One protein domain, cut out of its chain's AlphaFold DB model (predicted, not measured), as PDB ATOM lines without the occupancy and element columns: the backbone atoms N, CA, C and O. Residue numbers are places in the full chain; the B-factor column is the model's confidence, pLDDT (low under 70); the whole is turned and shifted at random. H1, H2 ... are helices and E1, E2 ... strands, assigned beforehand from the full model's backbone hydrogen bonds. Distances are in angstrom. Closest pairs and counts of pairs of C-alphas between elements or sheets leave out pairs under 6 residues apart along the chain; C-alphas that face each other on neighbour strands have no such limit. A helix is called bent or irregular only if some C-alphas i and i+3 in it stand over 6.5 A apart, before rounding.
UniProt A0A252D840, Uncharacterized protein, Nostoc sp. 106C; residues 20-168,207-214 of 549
ATOM      1  N   GLY A  20     135.687  25.920 412.642       86.81
ATOM      2  CA  GLY A  20     135.128  26.311 411.349       86.81
ATOM      3  C   GLY A  20     136.155  26.286 410.210       86.81
ATOM      4  O   GLY A  20     137.177  25.599 410.278       86.81
ATOM      5  N   VAL A  21     135.849  27.014 409.135       88.88
ATOM      6  CA  VAL A  21     136.717  27.161 407.958       88.88
ATOM      7  C   VAL A  21     137.652  28.349 408.175       88.88
ATOM      8  O   VAL A  21     137.186  29.475 408.313       88.88
ATOM      9  N   GLN A  22     138.967  28.110 408.185       89.44
ATOM     10  CA  GLN A  22     139.959  29.181 408.355       89.44
ATOM     11  C   GLN A  22     140.218  29.932 407.038       89.44
ATOM     12  O   GLN A  22     140.220  31.162 407.026       89.44
ATOM     13  N   HIS A  23     140.398  29.196 405.936       94.12
ATOM     14  CA  HIS A  23     140.607  29.746 404.596       94.12
ATOM     15  C   HIS A  23     139.980  28.862 403.521       94.12
ATOM     16  O   HIS A  23     139.715  27.677 403.740       94.12
ATOM     17  N   PHE A  24     139.794  29.454 402.344       93.25
ATOM     18  CA  PHE A  24     139.465  28.762 401.108       93.25
ATOM     19  C   PHE A  24     140.601  28.932 400.090       93.25
ATOM     20  O   PHE A  24     140.990  30.061 399.786       93.25
ATOM     21  N   GLY A  25     141.133  27.818 399.582       93.25
ATOM     22  CA  GLY A  25     142.260  27.796 398.647       93.25
ATOM     23  C   GLY A  25     141.843  27.838 397.182       93.25
ATOM     24  O   GLY A  25     140.925  27.139 396.756       93.25
ATOM     25  N   LEU A  26     142.556  28.643 396.400       93.06
ATOM     26  CA  LEU A  26     142.337  28.840 394.977       93.06
ATOM     27  C   LEU A  26     143.674  28.856 394.234       93.06
ATOM     28  O   LEU A  26     144.515  29.732 394.444       93.06
ATOM     29  N   THR A  27     143.852  27.911 393.314       94.62
ATOM     30  CA  THR A  27     145.003  27.912 392.408       94.62
ATOM     31  C   THR A  27     144.752  28.844 391.228       94.62
ATOM     32  O   THR A  27     143.742  28.714 390.538       94.62
ATOM     33  N   VAL A  28     145.677  29.773 390.985       95.50
ATOM     34  CA  VAL A  28     145.532  30.823 389.963       95.50
ATOM     35  C   VAL A  28     146.580  30.685 388.870       95.50
ATOM     36  O   VAL A  28     147.669  30.170 389.115       95.50
ATOM     37  N   TYR A  29     146.260  31.152 387.664       96.06
ATOM     38  CA  TYR A  29     147.165  31.078 386.516       96.06
ATOM     39  C   TYR A  29     148.143  32.262 386.441       96.06
ATOM     40  O   TYR A  29     149.292  32.087 386.064       96.06
ATOM     41  N   ASP A  30     147.689  33.457 386.806       97.19
ATOM     42  CA  ASP A  30     148.430  34.715 386.797       97.19
ATOM     43  C   ASP A  30     148.284  35.357 388.181       97.19
ATOM     44  O   ASP A  30     147.234  35.912 388.535       97.19
ATOM     45  N   LEU A  31     149.339  35.217 388.990       97.38
ATOM     46  CA  LEU A  31     149.363  35.713 390.360       97.38
ATOM     47  C   LEU A  31     149.250  37.249 390.429       97.38
ATOM     48  O   LEU A  31     148.411  37.719 391.199       97.38
ATOM     49  N   PRO A  32     150.013  38.058 389.661       97.56
ATOM     50  CA  PRO A  32     149.827  39.509 389.634       97.56
ATOM     51  C   PRO A  32     148.386  39.953 389.357       97.56
ATOM     52  O   PRO A  32     147.874  40.799 390.091       97.56
ATOM     53  N   LYS A  33     147.705  39.362 388.364       96.81
ATOM     54  CA  LYS A  33     146.296  39.685 388.080       96.81
ATOM     55  C   LYS A  33     145.369  39.341 389.242       96.81
ATOM     56  O   LYS A  33     144.479  40.128 389.561       96.81
ATOM     57  N   SER A  34     145.574  38.194 389.892       96.94
ATOM     58  CA  SER A  34     144.811  37.845 391.096       96.94
ATOM     59  C   SER A  34     145.038  38.851 392.216       96.94
ATOM     60  O   SER A  34     144.081  39.243 392.875       96.94
ATOM     61  N   LEU A  35     146.276  39.300 392.436       97.88
ATOM     62  CA  LEU A  35     146.563  40.264 393.496       97.88
ATOM     63  C   LEU A  35     145.929  41.627 393.223       97.88
ATOM     64  O   LEU A  35     145.322  42.179 394.134       97.88
ATOM     65  N   GLU A  36     145.978  42.120 391.985       98.38
ATOM     66  CA  GLU A  36     145.256  43.339 391.596       98.38
ATOM     67  C   GLU A  36     143.753  43.208 391.893       98.38
ATOM     68  O   GLU A  36     143.146  44.081 392.510       98.38
ATOM     69  N   PHE A  37     143.143  42.081 391.523       98.38
ATOM     70  CA  PHE A  37     141.716  41.867 391.742       98.38
ATOM     71  C   PHE A  37     141.351  41.743 393.232       98.38
ATOM     72  O   PHE A  37     140.527  42.497 393.745       98.38
ATOM     73  N   TYR A  38     141.970  40.813 393.962       97.88
ATOM     74  CA  TYR A  38     141.578  40.526 395.343       97.88
ATOM     75  C   TYR A  38     142.006  41.615 396.336       97.88
ATOM     76  O   TYR A  38     141.340  41.783 397.358       97.88
ATOM     77  N   LEU A  39     143.084  42.359 396.063       98.12
ATOM     78  CA  LEU A  39     143.569  43.411 396.963       98.12
ATOM     79  C   LEU A  39     143.031  44.790 396.587       98.12
ATOM     80  O   LEU A  39     142.541  45.502 397.462       98.12
ATOM     81  N   GLU A  40     143.097  45.161 395.308       98.00
ATOM     82  CA  GLU A  40     142.821  46.537 394.881       98.00
ATOM     83  C   GLU A  40     141.376  46.739 394.423       98.00
ATOM     84  O   GLU A  40     140.802  47.792 394.694       98.00
ATOM     85  N   VAL A  41     140.768  45.745 393.766       97.88
ATOM     86  CA  VAL A  41     139.349  45.820 393.372       97.88
ATOM     87  C   VAL A  41     138.445  45.450 394.545       97.88
ATOM     88  O   VAL A  41     137.549  46.211 394.897       97.88
ATOM     89  N   LEU A  42     138.683  44.296 395.174       97.00
ATOM     90  CA  LEU A  42     137.828  43.801 396.259       97.00
ATOM     91  C   LEU A  42     138.247  44.297 397.653       97.00
ATOM     92  O   LEU A  42     137.503  44.123 398.617       97.00
ATOM     93  N   GLY A  43     139.416  44.930 397.781       97.00
ATOM     94  CA  GLY A  43     139.848  45.581 399.021       97.00
ATOM     95  C   GLY A  43     140.454  44.657 400.083       97.00
ATOM     96  O   GLY A  43     140.679  45.108 401.213       97.00
ATOM     97  N   GLY A  44     140.734  43.392 399.753       97.31
ATOM     98  CA  GLY A  44     141.317  42.412 400.671       97.31
ATOM     99  C   GLY A  44     142.684  42.837 401.221       97.31
ATOM    100  O   GLY A  44     143.381  43.688 400.661       97.31
ATOM    101  N   LYS A  45     143.087  42.248 402.353       97.75
ATOM    102  CA  LYS A  45     144.375  42.543 403.009       97.75
ATOM    103  C   LYS A  45     145.221  41.292 403.152       97.75
ATOM    104  O   LYS A  45     144.761  40.283 403.675       97.75
ATOM    105  N   VAL A  46     146.479  41.364 402.719       97.19
ATOM    106  CA  VAL A  46     147.429  40.258 402.888       97.19
ATOM    107  C   VAL A  46     147.673  40.037 404.381       97.19
ATOM    108  O   VAL A  46     148.213  40.908 405.059       97.19
ATOM    109  N   ALA A  47     147.280  38.870 404.880       94.44
ATOM    110  CA  ALA A  47     147.550  38.432 406.245       94.44
ATOM    111  C   ALA A  47     148.944  37.799 406.349       94.44
ATOM    112  O   ALA A  47     149.691  38.074 407.285       94.44
ATOM    113  N   MET A  48     149.306  36.969 405.367       92.06
ATOM    114  CA  MET A  48     150.632  36.362 405.245       92.06
ATOM    115  C   MET A  48     150.876  35.861 403.819       92.06
ATOM    116  O   MET A  48     149.941  35.652 403.045       92.06
ATOM    117  N   GLY A  49     152.138  35.650 403.455       94.75
ATOM    118  CA  GLY A  49     152.487  35.073 402.165       94.75
ATOM    119  C   GLY A  49     153.985  35.001 401.922       94.75
ATOM    120  O   GLY A  49     154.778  35.581 402.661       94.75
ATOM    121  N   GLY A  50     154.362  34.292 400.865       93.50
ATOM    122  CA  GLY A  50     155.748  34.151 400.439       93.50
ATOM    123  C   GLY A  50     155.851  33.578 399.033       93.50
ATOM    124  O   GLY A  50     154.852  33.169 398.440       93.50
ATOM    125  N   ASN A  51     157.062  33.606 398.490       96.06
ATOM    126  CA  ASN A  51     157.363  33.135 397.146       96.06
ATOM    127  C   ASN A  51     158.441  32.061 397.208       96.06
ATOM    128  O   ASN A  51     159.335  32.135 398.051       96.06
ATOM    129  N   GLY A  52     158.413  31.140 396.252       95.00
ATOM    130  CA  GLY A  52     159.500  30.195 396.040       95.00
ATOM    131  C   GLY A  52     159.602  29.105 397.106       95.00
ATOM    132  O   GLY A  52     160.709  28.681 397.417       95.00
ATOM    133  N   PHE A  53     158.489  28.670 397.696       97.31
ATOM    134  CA  PHE A  53     158.481  27.549 398.631       97.31
ATOM    135  C   PHE A  53     158.754  26.229 397.901       97.31
ATOM    136  O   PHE A  53     158.178  25.949 396.848       97.31
ATOM    137  N   TYR A  54     159.629  25.416 398.487       98.00
ATOM    138  CA  TYR A  54     159.993  24.080 398.027       98.00
ATOM    139  C   TYR A  54     160.467  23.241 399.224       98.00
ATOM    140  O   TYR A  54     160.701  23.767 400.316       98.00
ATOM    141  N   GLY A  55     160.608  21.935 399.027       97.62
ATOM    142  CA  GLY A  55     161.144  21.006 400.015       97.62
ATOM    143  C   GLY A  55     160.416  19.669 400.006       97.62
ATOM    144  O   GLY A  55     159.210  19.604 399.775       97.62
ATOM    145  N   GLU A  56     161.140  18.597 400.319       97.38
ATOM    146  CA  GLU A  56     160.612  17.229 400.319       97.38
ATOM    147  C   GLU A  56     159.368  17.067 401.208       97.38
ATOM    148  O   GLU A  56     158.348  16.541 400.759       97.38
ATOM    149  N   SER A  57     159.412  17.580 402.440       97.50
ATOM    150  CA  SER A  57     158.274  17.517 403.365       97.50
ATOM    151  C   SER A  57     157.059  18.298 402.858       97.50
ATOM    152  O   SER A  57     155.935  17.832 403.017       97.50
ATOM    153  N   LEU A  58     157.272  19.464 402.237       96.50
ATOM    154  CA  LEU A  58     156.194  20.291 401.686       96.50
ATOM    155  C   LEU A  58     155.576  19.644 400.442       96.50
ATOM    156  O   LEU A  58     154.359  19.625 400.300       96.50
ATOM    157  N   HIS A  59     156.403  19.073 399.567       98.31
ATOM    158  CA  HIS A  59     155.925  18.331 398.407       98.31
ATOM    159  C   HIS A  59     155.049  17.148 398.835       98.31
ATOM    160  O   HIS A  59     153.928  17.001 398.352       98.31
ATOM    161  N   ASN A  60     155.524  16.340 399.789       97.94
ATOM    162  CA  ASN A  60     154.755  15.211 400.308       97.94
ATOM    163  C   ASN A  60     153.454  15.679 400.987       97.94
ATOM    164  O   ASN A  60     152.421  15.041 400.816       97.94
ATOM    165  N   LEU A  61     153.478  16.803 401.715       97.44
ATOM    166  CA  LEU A  61     152.283  17.376 402.344       97.44
ATOM    167  C   LEU A  61     151.182  17.700 401.323       97.44
ATOM    168  O   LEU A  61     150.010  17.475 401.615       97.44
ATOM    169  N   LEU A  62     151.548  18.235 400.156       97.12
ATOM    170  CA  LEU A  62     150.587  18.710 399.157       97.12
ATOM    171  C   LEU A  62     150.152  17.631 398.159       97.12
ATOM    172  O   LEU A  62     149.012  17.671 397.707       97.12
ATOM    173  N   PHE A  63     151.040  16.699 397.799       98.25
ATOM    174  CA  PHE A  63     150.858  15.858 396.608       98.25
ATOM    175  C   PHE A  63     151.030  14.354 396.824       98.25
ATOM    176  O   PHE A  63     150.890  13.600 395.865       98.25
ATOM    177  N   GLN A  64     151.355  13.883 398.037       98.00
ATOM    178  CA  GLN A  64     151.755  12.481 398.247       98.00
ATOM    179  C   GLN A  64     150.739  11.475 397.694       98.00
ATOM    180  O   GLN A  64     151.134  10.485 397.083       98.00
ATOM    181  N   LYS A  65     149.442  11.710 397.905       98.25
ATOM    182  CA  LYS A  65     148.399  10.790 397.445       98.25
ATOM    183  C   LYS A  65     148.377  10.715 395.913       98.25
ATOM    184  O   LYS A  65     148.437   9.624 395.355       98.25
ATOM    185  N   GLU A  66     148.308  11.858 395.238       98.12
ATOM    186  CA  GLU A  66     148.244  11.958 393.776       98.12
ATOM    187  C   GLU A  66     149.533  11.451 393.112       98.12
ATOM    188  O   GLU A  66     149.468  10.780 392.083       98.12
ATOM    189  N   GLU A  67     150.696  11.715 393.712       98.12
ATOM    190  CA  GLU A  67     151.992  11.238 393.219       98.12
ATOM    191  C   GLU A  67     152.102   9.710 393.316       98.12
ATOM    192  O   GLU A  67     152.470   9.065 392.334       98.12
ATOM    193  N   VAL A  68     151.725   9.113 394.454       98.44
ATOM    194  CA  VAL A  68     151.702   7.648 394.619       98.44
ATOM    195  C   VAL A  68     150.767   7.007 393.598       98.44
ATOM    196  O   VAL A  68     151.165   6.064 392.916       98.44
ATOM    197  N   GLU A  69     149.558   7.542 393.425       98.31
ATOM    198  CA  GLU A  69     148.617   7.026 392.428       98.31
ATOM    199  C   GLU A  69     149.150   7.137 390.993       98.31
ATOM    200  O   GLU A  69     148.920   6.241 390.179       98.31
ATOM    201  N   ALA A  70     149.838   8.232 390.657       98.25
ATOM    202  CA  ALA A  70     150.447   8.410 389.344       98.25
ATOM    203  C   ALA A  70     151.554   7.374 389.098       98.25
ATOM    204  O   ALA A  70     151.582   6.749 388.035       98.25
ATOM    205  N   ILE A  71     152.400   7.130 390.105       97.75
ATOM    206  CA  ILE A  71     153.454   6.108 390.071       97.75
ATOM    207  C   ILE A  71     152.850   4.710 389.896       97.75
ATOM    208  O   ILE A  71     153.290   3.966 389.019       97.75
ATOM    209  N   GLU A  72     151.819   4.356 390.669       98.25
ATOM    210  CA  GLU A  72     151.129   3.062 390.561       98.25
ATOM    211  C   GLU A  72     150.513   2.844 389.173       98.25
ATOM    212  O   GLU A  72     150.547   1.736 388.635       98.25
ATOM    213  N   LYS A  73     149.971   3.908 388.572       98.06
ATOM    214  CA  LYS A  73     149.382   3.887 387.225       98.06
ATOM    215  C   LYS A  73     150.429   4.014 386.110       98.06
ATOM    216  O   LYS A  73     150.072   3.872 384.941       98.06
ATOM    217  N   GLY A  74     151.693   4.282 386.443       97.88
ATOM    218  CA  GLY A  74     152.770   4.504 385.477       97.88
ATOM    219  C   GLY A  74     152.570   5.742 384.594       97.88
ATOM    220  O   GLY A  74     153.016   5.745 383.448       97.88
ATOM    221  N   ILE A  75     151.876   6.769 385.094       98.00
ATOM    222  CA  ILE A  75     151.651   8.038 384.387       98.00
ATOM    223  C   ILE A  75     152.525   9.145 384.974       98.00
ATOM    224  O   ILE A  75     152.919   9.088 386.135       98.00
ATOM    225  N   ASP A  76     152.816  10.170 384.171       97.12
ATOM    226  CA  ASP A  76     153.557  11.345 384.633       97.12
ATOM    227  C   ASP A  76     152.770  12.064 385.750       97.12
ATOM    228  O   ASP A  76     151.653  12.524 385.478       97.12
ATOM    229  N   PRO A  77     153.315  12.208 386.977       97.50
ATOM    230  CA  PRO A  77     152.653  12.927 388.065       97.50
ATOM    231  C   PRO A  77     152.220  14.349 387.685       97.50
ATOM    232  O   PRO A  77     151.156  14.811 388.109       97.50
ATOM    233  N   LYS A  78     152.973  15.034 386.815       96.00
ATOM    234  CA  LYS A  78     152.608  16.379 386.351       96.00
ATOM    235  C   LYS A  78     151.272  16.385 385.601       96.00
ATOM    236  O   LYS A  78     150.516  17.347 385.703       96.00
ATOM    237  N   SER A  79     150.932  15.306 384.891       95.44
ATOM    238  CA  SER A  79     149.669  15.203 384.141       95.44
ATOM    239  C   SER A  79     148.418  15.170 385.030       95.44
ATOM    240  O   SER A  79     147.320  15.424 384.538       95.44
ATOM    241  N   VAL A  80     148.579  14.901 386.331       94.88
ATOM    242  CA  VAL A  80     147.497  14.880 387.330       94.88
ATOM    243  C   VAL A  80     147.619  15.999 388.369       94.88
ATOM    244  O   VAL A  80     146.958  15.953 389.401       94.88
ATOM    245  N   GLY A  81     148.434  17.024 388.095       95.31
ATOM    246  CA  GLY A  81     148.534  18.216 388.944       95.31
ATOM    247  C   GLY A  81     149.626  18.171 390.019       95.31
ATOM    248  O   GLY A  81     149.665  19.062 390.863       95.31
ATOM    249  N   VAL A  82     150.522  17.177 390.010       98.00
ATOM    250  CA  VAL A  82     151.638  17.120 390.970       98.00
ATOM    251  C   VAL A  82     152.754  18.066 390.529       98.00
ATOM    252  O   VAL A  82     153.422  17.836 389.520       98.00
ATOM    253  N   ALA A  83     152.973  19.137 391.295       97.50
ATOM    254  CA  ALA A  83     154.053  20.089 391.049       97.50
ATOM    255  C   ALA A  83     155.355  19.599 391.693       97.50
ATOM    256  O   ALA A  83     155.444  19.475 392.919       97.50
ATOM    257  N   ASN A  84     156.400  19.357 390.899       97.88
ATOM    258  CA  ASN A  84     157.689  18.944 391.446       97.88
ATOM    259  C   ASN A  84     158.429  20.123 392.101       97.88
ATOM    260  O   ASN A  84     159.206  20.841 391.477       97.88
ATOM    261  N   ILE A  85     158.170  20.294 393.395       98.25
ATOM    262  CA  ILE A  85     158.766  21.306 394.272       98.25
ATOM    263  C   ILE A  85     159.722  20.685 395.305       98.25
ATOM    264  O   ILE A  85     159.897  21.235 396.389       98.25
ATOM    265  N   ARG A  86     160.299  19.501 395.046       97.38
ATOM    266  CA  ARG A  86     161.093  18.771 396.058       97.38
ATOM    267  C   ARG A  86     162.403  19.477 396.406       97.38
ATOM    268  O   ARG A  86     162.703  19.666 397.582       97.38
ATOM    269  N   ASP A  87     163.158  19.870 395.388       95.81
ATOM    270  CA  ASP A  87     164.491  20.474 395.509       95.81
ATOM    271  C   ASP A  87     164.536  21.952 395.085       95.81
ATOM    272  O   ASP A  87     165.558  22.612 395.266       95.81
ATOM    273  N   GLY A  88     163.429  22.473 394.546       93.62
ATOM    274  CA  GLY A  88     163.328  23.840 394.041       93.62
ATOM    275  C   GLY A  88     164.039  24.068 392.703       93.62
ATOM    276  O   GLY A  88     164.316  25.217 392.367       93.62
ATOM    277  N   LEU A  89     164.363  23.012 391.944       96.44
ATOM    278  CA  LEU A  89     165.021  23.127 390.634       96.44
ATOM    279  C   LEU A  89     164.048  23.122 389.446       96.44
ATOM    280  O   LEU A  89     164.367  23.712 388.408       96.44
ATOM    281  N   ASP A  90     162.906  22.444 389.587       97.31
ATOM    282  CA  ASP A  90     161.863  22.328 388.557       97.31
ATOM    283  C   ASP A  90     160.765  23.379 388.774       97.31
ATOM    284  O   ASP A  90     160.683  24.361 388.035       97.31
ATOM    285  N   MET A  91     159.983  23.245 389.849       98.12
ATOM    286  CA  MET A  91     158.926  24.195 390.196       98.12
ATOM    287  C   MET A  91     159.092  24.769 391.599       98.12
ATOM    288  O   MET A  91     159.785  24.215 392.455       98.12
ATOM    289  N   ALA A  92     158.402  25.878 391.846       97.56
ATOM    290  CA  ALA A  92     158.264  26.461 393.169       97.56
ATOM    291  C   ALA A  92     156.830  26.945 393.420       97.56
ATOM    292  O   ALA A  92     156.100  27.280 392.482       97.56
ATOM    293  N   LEU A  93     156.446  26.981 394.696       98.50
ATOM    294  CA  LEU A  93     155.136  27.417 395.166       98.50
ATOM    295  C   LEU A  93     155.193  28.865 395.680       98.50
ATOM    296  O   LEU A  93     156.001  29.198 396.545       98.50
ATOM    297  N   ASP A  94     154.294  29.717 395.201       98.31
ATOM    298  CA  ASP A  94     154.014  31.038 395.761       98.31
ATOM    299  C   ASP A  94     152.614  31.032 396.407       98.31
ATOM    300  O   ASP A  94     151.668  30.481 395.841       98.31
ATOM    301  N   VAL A  95     152.471  31.648 397.589       97.75
ATOM    302  CA  VAL A  95     151.207  31.658 398.358       97.75
ATOM    303  C   VAL A  95     150.878  33.047 398.893       97.75
ATOM    304  O   VAL A  95     151.768  33.760 399.375       97.75
ATOM    305  N   ARG A  96     149.597  33.437 398.866       97.94
ATOM    306  CA  ARG A  96     149.073  34.624 399.567       97.94
ATOM    307  C   ARG A  96     147.786  34.297 400.307       97.94
ATOM    308  O   ARG A  96     146.818  33.896 399.686       97.94
ATOM    309  N   PHE A  97     147.753  34.559 401.607       97.81
ATOM    310  CA  PHE A  97     146.538  34.529 402.415       97.81
ATOM    311  C   PHE A  97     145.963  35.944 402.489       97.81
ATOM    312  O   PHE A  97     146.591  36.842 403.057       97.81
ATOM    313  N   ILE A  98     144.789  36.150 401.897       98.19
ATOM    314  CA  ILE A  98     144.119  37.448 401.775       98.19
ATOM    315  C   ILE A  98     142.865  37.446 402.647       98.19
ATOM    316  O   ILE A  98     141.916  36.716 402.379       98.19
ATOM    317  N   SER A  99     142.857  38.264 403.696       96.12
ATOM    318  CA  SER A  99     141.721  38.415 404.604       96.12
ATOM    319  C   SER A  99     140.707  39.425 404.075       96.12
ATOM    320  O   SER A  99     141.075  40.525 403.651       96.12
ATOM    321  N   PHE A 100     139.431  39.061 404.190       93.00
ATOM    322  CA  PHE A 100     138.267  39.936 404.009       93.00
ATOM    323  C   PHE A 100     137.548  40.222 405.340       93.00
ATOM    324  O   PHE A 100     136.419  40.702 405.370       93.00
ATOM    325  N   GLY A 101     138.211  39.941 406.467       86.62
ATOM    326  CA  GLY A 101     137.691  40.140 407.821       86.62
ATOM    327  C   GLY A 101     136.939  38.927 408.367       86.62
ATOM    328  O   GLY A 101     137.231  38.491 409.476       86.62
ATOM    329  N   ASN A 102     136.028  38.350 407.584       83.81
ATOM    330  CA  ASN A 102     135.246  37.165 407.958       83.81
ATOM    331  C   ASN A 102     135.920  35.836 407.577       83.81
ATOM    332  O   ASN A 102     135.771  34.838 408.273       83.81
ATOM    333  N   THR A 103     136.635  35.811 406.455       90.00
ATOM    334  CA  THR A 103     137.324  34.628 405.937       90.00
ATOM    335  C   THR A 103     138.598  35.030 405.199       90.00
ATOM    336  O   THR A 103     138.866  36.218 404.977       90.00
ATOM    337  N   VAL A 104     139.398  34.029 404.838       95.12
ATOM    338  CA  VAL A 104     140.661  34.193 404.126       95.12
ATOM    339  C   VAL A 104     140.602  33.448 402.798       95.12
ATOM    340  O   VAL A 104     140.273  32.266 402.752       95.12
ATOM    341  N   VAL A 105     140.960  34.132 401.716       96.88
ATOM    342  CA  VAL A 105     141.201  33.513 400.410       96.88
ATOM    343  C   VAL A 105     142.695  33.235 400.297       96.88
ATOM    344  O   VAL A 105     143.508  34.161 400.357       96.88
ATOM    345  N   GLU A 106     143.069  31.968 400.163       97.44
ATOM    346  CA  GLU A 106     144.440  31.560 399.871       97.44
ATOM    347  C   GLU A 106     144.629  31.472 398.353       97.44
ATOM    348  O   GLU A 106     143.982  30.681 397.673       97.44
ATOM    349  N   ILE A 107     145.538  32.283 397.819       97.12
ATOM    350  CA  ILE A 107     145.966  32.238 396.425       97.12
ATOM    351  C   ILE A 107     147.202  31.351 396.325       97.12
ATOM    352  O   ILE A 107     148.229  31.654 396.936       97.12
ATOM    353  N   ILE A 108     147.097  30.290 395.529       97.69
ATOM    354  CA  ILE A 108     148.127  29.273 395.309       97.69
ATOM    355  C   ILE A 108     148.635  29.398 393.872       97.69
ATOM    356  O   ILE A 108     147.852  29.431 392.922       97.69
ATOM    357  N   HIS A 109     149.950  29.442 393.689       98.44
ATOM    358  CA  HIS A 109     150.561  29.571 392.372       98.44
ATOM    359  C   HIS A 109     151.803  28.684 392.268       98.44
ATOM    360  O   HIS A 109     152.753  28.848 393.028       98.44
ATOM    361  N   PHE A 110     151.803  27.749 391.319       98.38
ATOM    362  CA  PHE A 110     152.969  26.924 391.005       98.38
ATOM    363  C   PHE A 110     153.574  27.424 389.709       98.38
ATOM    364  O   PHE A 110     152.857  27.581 388.734       98.38
ATOM    365  N   ARG A 111     154.881  27.633 389.659       97.81
ATOM    366  CA  ARG A 111     155.578  28.096 388.449       97.81
ATOM    367  C   ARG A 111     156.922  27.407 388.310       97.81
ATOM    368  O   ARG A 111     157.421  26.837 389.278       97.81
ATOM    369  N   ASP A 112     157.530  27.524 387.134       98.00
ATOM    370  CA  ASP A 112     158.942  27.181 386.947       98.00
ATOM    371  C   ASP A 112     159.798  27.939 387.980       98.00
ATOM    372  O   ASP A 112     159.671  29.162 388.162       98.00
ATOM    373  N   ALA A 113     160.649  27.201 388.691       97.38
ATOM    374  CA  ALA A 113     161.452  27.724 389.789       97.38
ATOM    375  C   ALA A 113     162.432  28.822 389.344       97.38
ATOM    376  O   ALA A 113     162.776  29.698 390.142       97.38
ATOM    377  N   LYS A 114     162.851  28.810 388.072       97.25
ATOM    378  CA  LYS A 114     163.814  29.757 387.485       97.25
ATOM    379  C   LYS A 114     163.165  31.060 387.028       97.25
ATOM    380  O   LYS A 114     163.877  32.015 386.718       97.25
ATOM    381  N   LEU A 115     161.837  31.105 386.948       97.50
ATOM    382  CA  LEU A 115     161.092  32.289 386.534       97.50
ATOM    383  C   LEU A 115     160.634  33.117 387.742       97.50
ATOM    384  O   LEU A 115     160.737  32.702 388.892       97.50
ATOM    385  N   THR A 116     160.135  34.323 387.486       96.56
ATOM    386  CA  THR A 116     159.582  35.187 388.543       96.56
ATOM    387  C   THR A 116     158.144  34.791 388.886       96.56
ATOM    388  O   THR A 116     157.493  34.092 388.115       96.56
ATOM    389  N   PHE A 117     157.608  35.299 389.998       93.25
ATOM    390  CA  PHE A 117     156.208  35.077 390.394       93.25
ATOM    391  C   PHE A 117     155.175  35.664 389.412       93.25
ATOM    392  O   PHE A 117     153.990  35.386 389.546       93.25
ATOM    393  N   ALA A 118     155.609  36.477 388.442       96.00
ATOM    394  CA  ALA A 118     154.773  36.971 387.351       96.00
ATOM    395  C   ALA A 118     154.707  36.007 386.152       96.00
ATOM    396  O   ALA A 118     154.036  36.302 385.166       96.00
ATOM    397  N   ALA A 119     155.435  34.887 386.198       97.19
ATOM    398  CA  ALA A 119     155.283  33.834 385.207       97.19
ATOM    399  C   ALA A 119     153.889  33.200 385.308       97.19
ATOM    400  O   ALA A 119     153.332  33.164 386.404       97.19
ATOM    401  N   PRO A 120     153.357  32.664 384.199       96.88
ATOM    402  CA  PRO A 120     152.167  31.835 384.245       96.88
ATOM    403  C   PRO A 120     152.355  30.617 385.147       96.88
ATOM    404  O   PRO A 120     153.473  30.111 385.313       96.88
ATOM    405  N   ASN A 121     151.239  30.104 385.652       97.62
ATOM    406  CA  ASN A 121     151.234  28.866 386.402       97.62
ATOM    407  C   ASN A 121     151.712  27.701 385.519       97.62
ATOM    408  O   ASN A 121     151.463  27.653 384.314       97.62
ATOM    409  N   ALA A 122     152.399  26.742 386.131       96.50
ATOM    410  CA  ALA A 122     152.880  25.527 385.491       96.50
ATOM    411  C   ALA A 122     151.747  24.596 385.014       96.50
ATOM    412  O   ALA A 122     152.012  23.676 384.234       96.50
ATOM    413  N   PHE A 123     150.513  24.828 385.476       95.38
ATOM    414  CA  PHE A 123     149.306  24.096 385.105       95.38
ATOM    415  C   PHE A 123     148.293  24.991 384.385       95.38
ATOM    416  O   PHE A 123     148.136  26.172 384.694       95.38
ATOM    417  N   GLU A 124     147.580  24.395 383.430       92.69
ATOM    418  CA  GLU A 124     146.549  25.066 382.639       92.69
ATOM    419  C   GLU A 124     145.267  25.334 383.436       92.69
ATOM    420  O   GLU A 124     144.951  24.663 384.422       92.69
ATOM    421  N   LYS A 125     144.488  26.312 382.963       90.69
ATOM    422  CA  LYS A 125     143.181  26.650 383.537       90.69
ATOM    423  C   LYS A 125     142.172  25.525 383.305       90.69
ATOM    424  O   LYS A 125     142.081  24.971 382.208       90.69
ATOM    425  N   ILE A 126     141.336  25.260 384.305       87.62
ATOM    426  CA  ILE A 126     140.141  24.426 384.135       87.62
ATOM    427  C   ILE A 126     138.986  25.248 383.531       87.62
ATOM    428  O   ILE A 126     138.986  26.479 383.623       87.62
ATOM    429  N   PRO A 127     137.975  24.603 382.921       89.75
ATOM    430  CA  PRO A 127     136.773  25.297 382.471       89.75
ATOM    431  C   PRO A 127     136.082  26.069 383.604       89.75
ATOM    432  O   PRO A 127     135.843  25.537 384.683       89.75
ATOM    433  N   SER A 128     135.687  27.314 383.335       86.06
ATOM    434  CA  SER A 128     135.196  28.262 384.348       86.06
ATOM    435  C   SER A 128     133.739  28.071 384.787       86.06
ATOM    436  O   SER A 128     133.171  28.952 385.427       86.06
ATOM    437  N   SER A 129     133.063  26.994 384.382       87.81
ATOM    438  CA  SER A 129     131.623  26.812 384.620       87.81
ATOM    439  C   SER A 129     131.348  26.096 385.945       87.81
ATOM    440  O   SER A 129     131.922  25.040 386.191       87.81
ATOM    441  N   VAL A 130     130.383  26.603 386.728       88.69
ATOM    442  CA  VAL A 130     129.845  25.944 387.946       88.69
ATOM    443  C   VAL A 130     129.391  24.499 387.725       88.69
ATOM    444  O   VAL A 130     129.264  23.744 388.679       88.69
ATOM    445  N   GLY A 131     129.110  24.107 386.478       90.25
ATOM    446  CA  GLY A 131     128.672  22.751 386.150       90.25
ATOM    447  C   GLY A 131     129.781  21.693 386.196       90.25
ATOM    448  O   GLY A 131     129.468  20.509 386.102       90.25
ATOM    449  N   TYR A 132     131.054  22.085 386.306       90.31
ATOM    450  CA  TYR A 132     132.161  21.136 386.425       90.31
ATOM    451  C   TYR A 132     132.379  20.735 387.885       90.31
ATOM    452  O   TYR A 132     132.611  21.572 388.755       90.31
ATOM    453  N   THR A 133     132.347  19.429 388.153       87.12
ATOM    454  CA  THR A 133     132.647  18.876 389.478       87.12
ATOM    455  C   THR A 133     134.046  19.285 389.931       87.12
ATOM    456  O   THR A 133     134.989  19.246 389.145       87.12
ATOM    457  N   ASN A 134     134.182  19.634 391.212       82.75
ATOM    458  CA  ASN A 134     135.427  20.091 391.844       82.75
ATOM    459  C   ASN A 134     135.993  21.418 391.300       82.75
ATOM    460  O   ASN A 134     137.107  21.777 391.670       82.75
ATOM    461  N   ALA A 135     135.245  22.168 390.481       85.31
ATOM    462  CA  ALA A 135     135.543  23.568 390.189       85.31
ATOM    463  C   ALA A 135     134.847  24.447 391.245       85.31
ATOM    464  O   ALA A 135     133.624  24.613 391.186       85.31
ATOM    465  N   PRO A 136     135.567  24.967 392.254       82.44
ATOM    466  CA  PRO A 136     134.925  25.744 393.297       82.44
ATOM    467  C   PRO A 136     134.460  27.101 392.775       82.44
ATOM    468  O   PRO A 136     135.053  27.669 391.856       82.44
ATOM    469  N   HIS A 137     133.430  27.646 393.419       88.62
ATOM    470  CA  HIS A 137     133.124  29.065 393.322       88.62
ATOM    471  C   HIS A 137     133.268  29.730 394.686       88.62
ATOM    472  O   HIS A 137     133.044  29.098 395.717       88.62
ATOM    473  N   ILE A 138     133.649  31.004 394.682       92.38
ATOM    474  CA  ILE A 138     133.799  31.813 395.894       92.38
ATOM    475  C   ILE A 138     132.681  32.848 395.900       92.38
ATOM    476  O   ILE A 138     132.562  33.604 394.936       92.38
ATOM    477  N   SER A 139     131.883  32.881 396.970       94.31
ATOM    478  CA  SER A 139     130.853  33.906 397.149       94.31
ATOM    479  C   SER A 139     131.329  35.029 398.062       94.31
ATOM    480  O   SER A 139     131.809  34.775 399.168       94.31
ATOM    481  N   PHE A 140     131.164  36.269 397.611       95.38
ATOM    482  CA  PHE A 140     131.422  37.471 398.392       95.38
ATOM    483  C   PHE A 140     130.111  38.087 398.866       95.38
ATOM    484  O   PHE A 140     129.213  38.366 398.071       95.38
ATOM    485  N   TYR A 141     130.035  38.337 400.173       93.00
ATOM    486  CA  TYR A 141     128.860  38.932 400.790       93.00
ATOM    487  C   TYR A 141     128.831  40.442 400.537       93.00
ATOM    488  O   TYR A 141     129.653  41.195 401.065       93.00
ATOM    489  N   VAL A 142     127.901  40.871 399.691       94.25
ATOM    490  CA  VAL A 142     127.631  42.277 399.394       94.25
ATOM    491  C   VAL A 142     126.759  42.835 400.514       94.25
ATOM    492  O   VAL A 142     125.865  42.159 401.016       94.25
ATOM    493  N   LYS A 143     127.027  44.071 400.938       87.00
ATOM    494  CA  LYS A 143     126.262  44.705 402.016       87.00
ATOM    495  C   LYS A 143     124.808  44.909 401.606       87.00
ATOM    496  O   LYS A 143     124.541  45.238 400.454       87.00
ATOM    497  N   ASP A 144     123.893  44.769 402.560       84.00
ATOM    498  CA  ASP A 144     122.444  44.855 402.340       84.00
ATOM    499  C   ASP A 144     121.982  46.237 401.804       84.00
ATOM    500  O   ASP A 144     120.887  46.339 401.259       84.00
ATOM    501  N   ASP A 145     122.799  47.294 401.945       80.44
ATOM    502  CA  ASP A 145     122.536  48.675 401.496       80.44
ATOM    503  C   ASP A 145     123.021  48.983 400.065       80.44
ATOM    504  O   ASP A 145     122.803  50.079 399.547       80.44
ATOM    505  N   VAL A 146     123.679  48.027 399.406       85.69
ATOM    506  CA  VAL A 146     124.198  48.180 398.043       85.69
ATOM    507  C   VAL A 146     123.179  47.656 397.030       85.69
ATOM    508  O   VAL A 146     122.705  46.526 397.141       85.69
ATOM    509  N   ASP A 147     122.877  48.445 395.995       90.94
ATOM    510  CA  ASP A 147     122.145  47.935 394.831       90.94
ATOM    511  C   ASP A 147     123.042  46.949 394.074       90.94
ATOM    512  O   ASP A 147     124.077  47.309 393.508       90.94
ATOM    513  N   ILE A 148     122.647  45.681 394.106       91.25
ATOM    514  CA  ILE A 148     123.457  44.576 393.612       91.25
ATOM    515  C   ILE A 148     123.636  44.589 392.081       91.25
ATOM    516  O   ILE A 148     124.677  44.149 391.594       91.25
ATOM    517  N   ASP A 149     122.676  45.126 391.316       91.44
ATOM    518  CA  ASP A 149     122.794  45.267 389.857       91.44
ATOM    519  C   ASP A 149     123.730  46.434 389.497       91.44
ATOM    520  O   ASP A 149     124.562  46.307 388.593       91.44
ATOM    521  N   VAL A 150     123.644  47.551 390.230       92.69
ATOM    522  CA  VAL A 150     124.574  48.684 390.071       92.69
ATOM    523  C   VAL A 150     125.995  48.254 390.421       92.69
ATOM    524  O   VAL A 150     126.916  48.476 389.634       92.69
ATOM    525  N   PHE A 151     126.175  47.567 391.550       95.62
ATOM    526  CA  PHE A 151     127.476  47.048 391.956       95.62
ATOM    527  C   PHE A 151     128.054  46.064 390.931       95.62
ATOM    528  O   PHE A 151     129.235  46.153 390.605       95.62
ATOM    529  N   ALA A 152     127.239  45.166 390.368       95.69
ATOM    530  CA  ALA A 152     127.673  44.267 389.301       95.69
ATOM    531  C   ALA A 152     128.225  45.030 388.082       95.69
ATOM    532  O   ALA A 152     129.278  44.677 387.542       95.69
ATOM    533  N   GLN A 153     127.539  46.097 387.665       93.50
ATOM    534  CA  GLN A 153     127.984  46.949 386.565       93.50
ATOM    535  C   GLN A 153     129.289  47.685 386.894       93.50
ATOM    536  O   GLN A 153     130.194  47.727 386.057       93.50
ATOM    537  N   GLU A 154     129.393  48.264 388.090       96.12
ATOM    538  CA  GLU A 154     130.581  48.992 388.542       96.12
ATOM    539  C   GLU A 154     131.796  48.073 388.692       96.12
ATOM    540  O   GLU A 154     132.883  48.431 388.244       96.12
ATOM    541  N   LEU A 155     131.609  46.869 389.241       97.44
ATOM    542  CA  LEU A 155     132.653  45.856 389.370       97.44
ATOM    543  C   LEU A 155     133.230  45.474 388.003       97.44
ATOM    544  O   LEU A 155     134.451  45.475 387.827       97.44
ATOM    545  N   GLU A 156     132.364  45.164 387.031       95.12
ATOM    546  CA  GLU A 156     132.792  44.832 385.668       95.12
ATOM    547  C   GLU A 156     133.548  46.013 385.049       95.12
ATOM    548  O   GLU A 156     134.666  45.846 384.563       95.12
ATOM    549  N   ALA A 157     132.985  47.224 385.115       95.31
ATOM    550  CA  ALA A 157     133.590  48.423 384.542       95.31
ATOM    551  C   ALA A 157     134.957  48.757 385.163       95.31
ATOM    552  O   ALA A 157     135.902  49.075 384.439       95.31
ATOM    553  N   GLU A 158     135.085  48.648 386.486       98.00
ATOM    554  CA  GLU A 158     136.330  48.903 387.209       98.00
ATOM    555  C   GLU A 158     137.413  47.881 386.845       98.00
ATOM    556  O   GLU A 158     138.564  48.250 386.596       98.00
ATOM    557  N   CYS A 159     137.046  46.603 386.722       97.81
ATOM    558  CA  CYS A 159     137.969  45.563 386.272       97.81
ATOM    559  C   CYS A 159     138.440  45.806 384.834       97.81
ATOM    560  O   CYS A 159     139.640  45.752 384.558       97.81
ATOM    561  N   GLN A 160     137.523  46.153 383.924       95.19
ATOM    562  CA  GLN A 160     137.869  46.493 382.541       95.19
ATOM    563  C   GLN A 160     138.802  47.713 382.482       95.19
ATOM    564  O   GLN A 160     139.797  47.692 381.755       95.19
ATOM    565  N   ARG A 161     138.551  48.746 383.298       97.56
ATOM    566  CA  ARG A 161     139.408  49.941 383.406       97.56
ATOM    567  C   ARG A 161     140.830  49.604 383.868       97.56
ATOM    568  O   ARG A 161     141.779  50.244 383.419       97.56
ATOM    569  N   ARG A 162     140.984  48.603 384.740       97.50
ATOM    570  CA  ARG A 162     142.279  48.101 385.238       97.50
ATOM    571  C   ARG A 162     142.949  47.075 384.317       97.50
ATOM    572  O   ARG A 162     144.032  46.594 384.632       97.50
ATOM    573  N   GLY A 163     142.340  46.739 383.178       96.75
ATOM    574  CA  GLY A 163     142.876  45.754 382.234       96.75
ATOM    575  C   GLY A 163     142.614  44.293 382.622       96.75
ATOM    576  O   GLY A 163     143.159  43.387 381.993       96.75
ATOM    577  N   LEU A 164     141.751  44.043 383.611       97.12
ATOM    578  CA  LEU A 164     141.284  42.710 384.001       97.12
ATOM    579  C   LEU A 164     140.114  42.282 383.101       97.12
ATOM    580  O   LEU A 164     138.988  42.080 383.550       97.12
ATOM    581  N   THR A 165     140.376  42.199 381.797       93.94
ATOM    582  CA  THR A 165     139.341  42.033 380.760       93.94
ATOM    583  C   THR A 165     138.582  40.707 380.826       93.94
ATOM    584  O   THR A 165     137.483  40.600 380.284       93.94
ATOM    585  N   GLU A 166     139.159  39.706 381.492       93.75
ATOM    586  CA  GLU A 166     138.575  38.389 381.742       93.75
ATOM    587  C   GLU A 166     137.443  38.419 382.775       93.75
ATOM    588  O   GLU A 166     136.630  37.492 382.815       93.75
ATOM    589  N   VAL A 167     137.367  39.484 383.580       94.88
ATOM    590  CA  VAL A 167     136.271  39.685 384.524       94.88
ATOM    591  C   VAL A 167     135.018  40.068 383.748       94.88
ATOM    592  O   VAL A 167     134.909  41.162 383.186       94.88
ATOM    593  N   VAL A 168     134.078  39.128 383.710       91.94
ATOM    594  CA  VAL A 168     132.796  39.254 383.016       91.94
ATOM    595  C   VAL A 168     131.694  38.779 383.944       91.94
ATOM    596  O   VAL A 168     131.738  37.661 384.466       91.94
ATOM    597  N   GLY A 207     136.263  35.507 387.523       94.44
ATOM    598  CA  GLY A 207     137.470  36.137 388.044       94.44
ATOM    599  C   GLY A 207     138.535  36.331 386.957       94.44
ATOM    600  O   GLY A 207     138.392  35.818 385.840       94.44
ATOM    601  N   PRO A 208     139.621  37.059 387.263       94.81
ATOM    602  CA  PRO A 208     140.669  37.392 386.296       94.81
ATOM    603  C   PRO A 208     141.410  36.166 385.738       94.81
ATOM    604  O   PRO A 208     141.977  36.232 384.645       94.81
ATOM    605  N   ASN A 209     141.393  35.031 386.441       93.06
ATOM    606  CA  ASN A 209     141.977  33.778 385.968       93.06
ATOM    607  C   ASN A 209     140.940  32.783 385.449       93.06
ATOM    608  O   ASN A 209     141.304  31.664 385.089       93.06
ATOM    609  N   GLY A 210     139.682  33.204 385.322       89.56
ATOM    610  CA  GLY A 210     138.570  32.335 384.951       89.56
ATOM    611  C   GLY A 210     137.955  31.616 386.148       89.56
ATOM    612  O   GLY A 210     137.201  30.665 385.948       89.56
ATOM    613  N   GLU A 211     138.245  32.056 387.374       90.50
ATOM    614  CA  GLU A 211     137.579  31.541 388.565       90.50
ATOM    615  C   GLU A 211     136.079  31.815 388.502       90.50
ATOM    616  O   GLU A 211     135.625  32.783 387.884       90.50
ATOM    617  N   GLN A 212     135.293  30.986 389.176       92.75
ATOM    618  CA  GLN A 212     133.883  31.267 389.347       92.75
ATOM    619  C   GLN A 212     133.668  32.073 390.627       92.75
ATOM    620  O   GLN A 212     133.993  31.624 391.722       92.75
ATOM    621  N   LEU A 213     133.084  33.257 390.485       95.19
ATOM    622  CA  LEU A 213     132.747  34.132 391.599       95.19
ATOM    623  C   LEU A 213     131.234  34.303 391.680       95.19
ATOM    624  O   LEU A 213     130.561  34.389 390.651       95.19
ATOM    625  N   GLU A 214     130.724  34.363 392.898       95.88
ATOM    626  CA  GLU A 214     129.370  34.790 393.229       95.88
ATOM    627  C   GLU A 214     129.470  36.040 394.106       95.88
ATOM    628  O   GLU A 214     130.412  36.211 394.879       95.88
TER     629      GLU A 214
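This is residues 20 to 168 and 207 to 214 of the 549 residues of an uncharacterized protein of Nostoc sp. 106C (UniProt A0A252D840). A twisted sheet of four strands makes the core, with H1 packed along one face and no named helix on the other. Toward one end of the longest axis lie H2, with its sharp kink, and the small H3; toward the other lie H4 and a small two-stranded sheet, E5 and E6, and there residues 143 to 150 stick out. The printed part has 157 residues, with four named helices and six named strands in the order E1 H1 E2 H2 H3 E3 E4 E5 H4 E6. The larger sheet runs E1 E4 E3 E2 and is mixed; E5 and E6 are parallel. The class is mixed, helices and strands, and the whole is compact, with a radius of gyration of the C-alphas of 17.0 A, yet elongated, spanning 54 by 33 by 31 A.

E1, residues 23 to 27, begins at C-alpha 23 (140.607, 29.746, 404.596). H1 is residues 31 to 41, 14.5 A long, neither bent nor irregular, but only just: C-alphas 38 and 41 are 6.1 A apart. E2, residues 45 to 53, 21.0 A, bends by 55 degrees at residue 48. H2, residues 56 to 73, 21.8 A, is irregular: C-alphas 62 and 65 are 8.4 A apart, and it has a kink of 82 degrees near residue 63. H3 is residues 77 to 80. E3, residues 91 to 99, 26.6 A, and E4, residues 104 to 112, 26.0 A, form a hairpin. E5 is residues 137 to 141, H4 residues 148 to 161, 19.7 A, and E6 residues 212 to 214, ending at C-alpha 214 (129.370, 34.790, 393.229).

E1 and E4 are parallel, with N 26 and O 106 2.8 A apart. E4 and E3 are antiparallel, with N 94 and O 109 at 2.8 A, and so are E3 and E2, with N 47 and O 97 at 2.8 A. E1, H1 and E2 form a split strand-helix-strand unit, two strands running the same way with E4 and E3 between them; its crossover is right-handed. H1 is on the sheet at a height of 9.6 A, over E3, and runs along the strands, at 4 degrees to E3 on the local plane. Residues 155 to 159 of H4 touch H1, closest at the C-alphas of Val 41 and Cys 159, 7.2 A, at a steep tilt of 47 degrees, opposite ways. Residues 66 to 71 of H2 touch H3, closest at the C-alphas of Ala 70 and Pro 77, 5.2 A. E5 and E6 pair with N 214 and O 138 at 2.8 A; E5 is apart from E1, only just, at 8.3 A. Every O i to N i+4 pair is within hydrogen-bond range in H1 and H4, 12 of 14 in H2, and H3 is too short for one.

The C-alphas of Gly 74 and Asp 145, the two farthest apart, are 55.9 A apart. Residues 169 to 206 are not printed, and C-alphas 168 and 207 are 7.5 A apart across the cut. The link from E4 to E5, residues 113 to 136, is long. The mean pLDDT of the printed part is 94.9, and no printed residue is under 70.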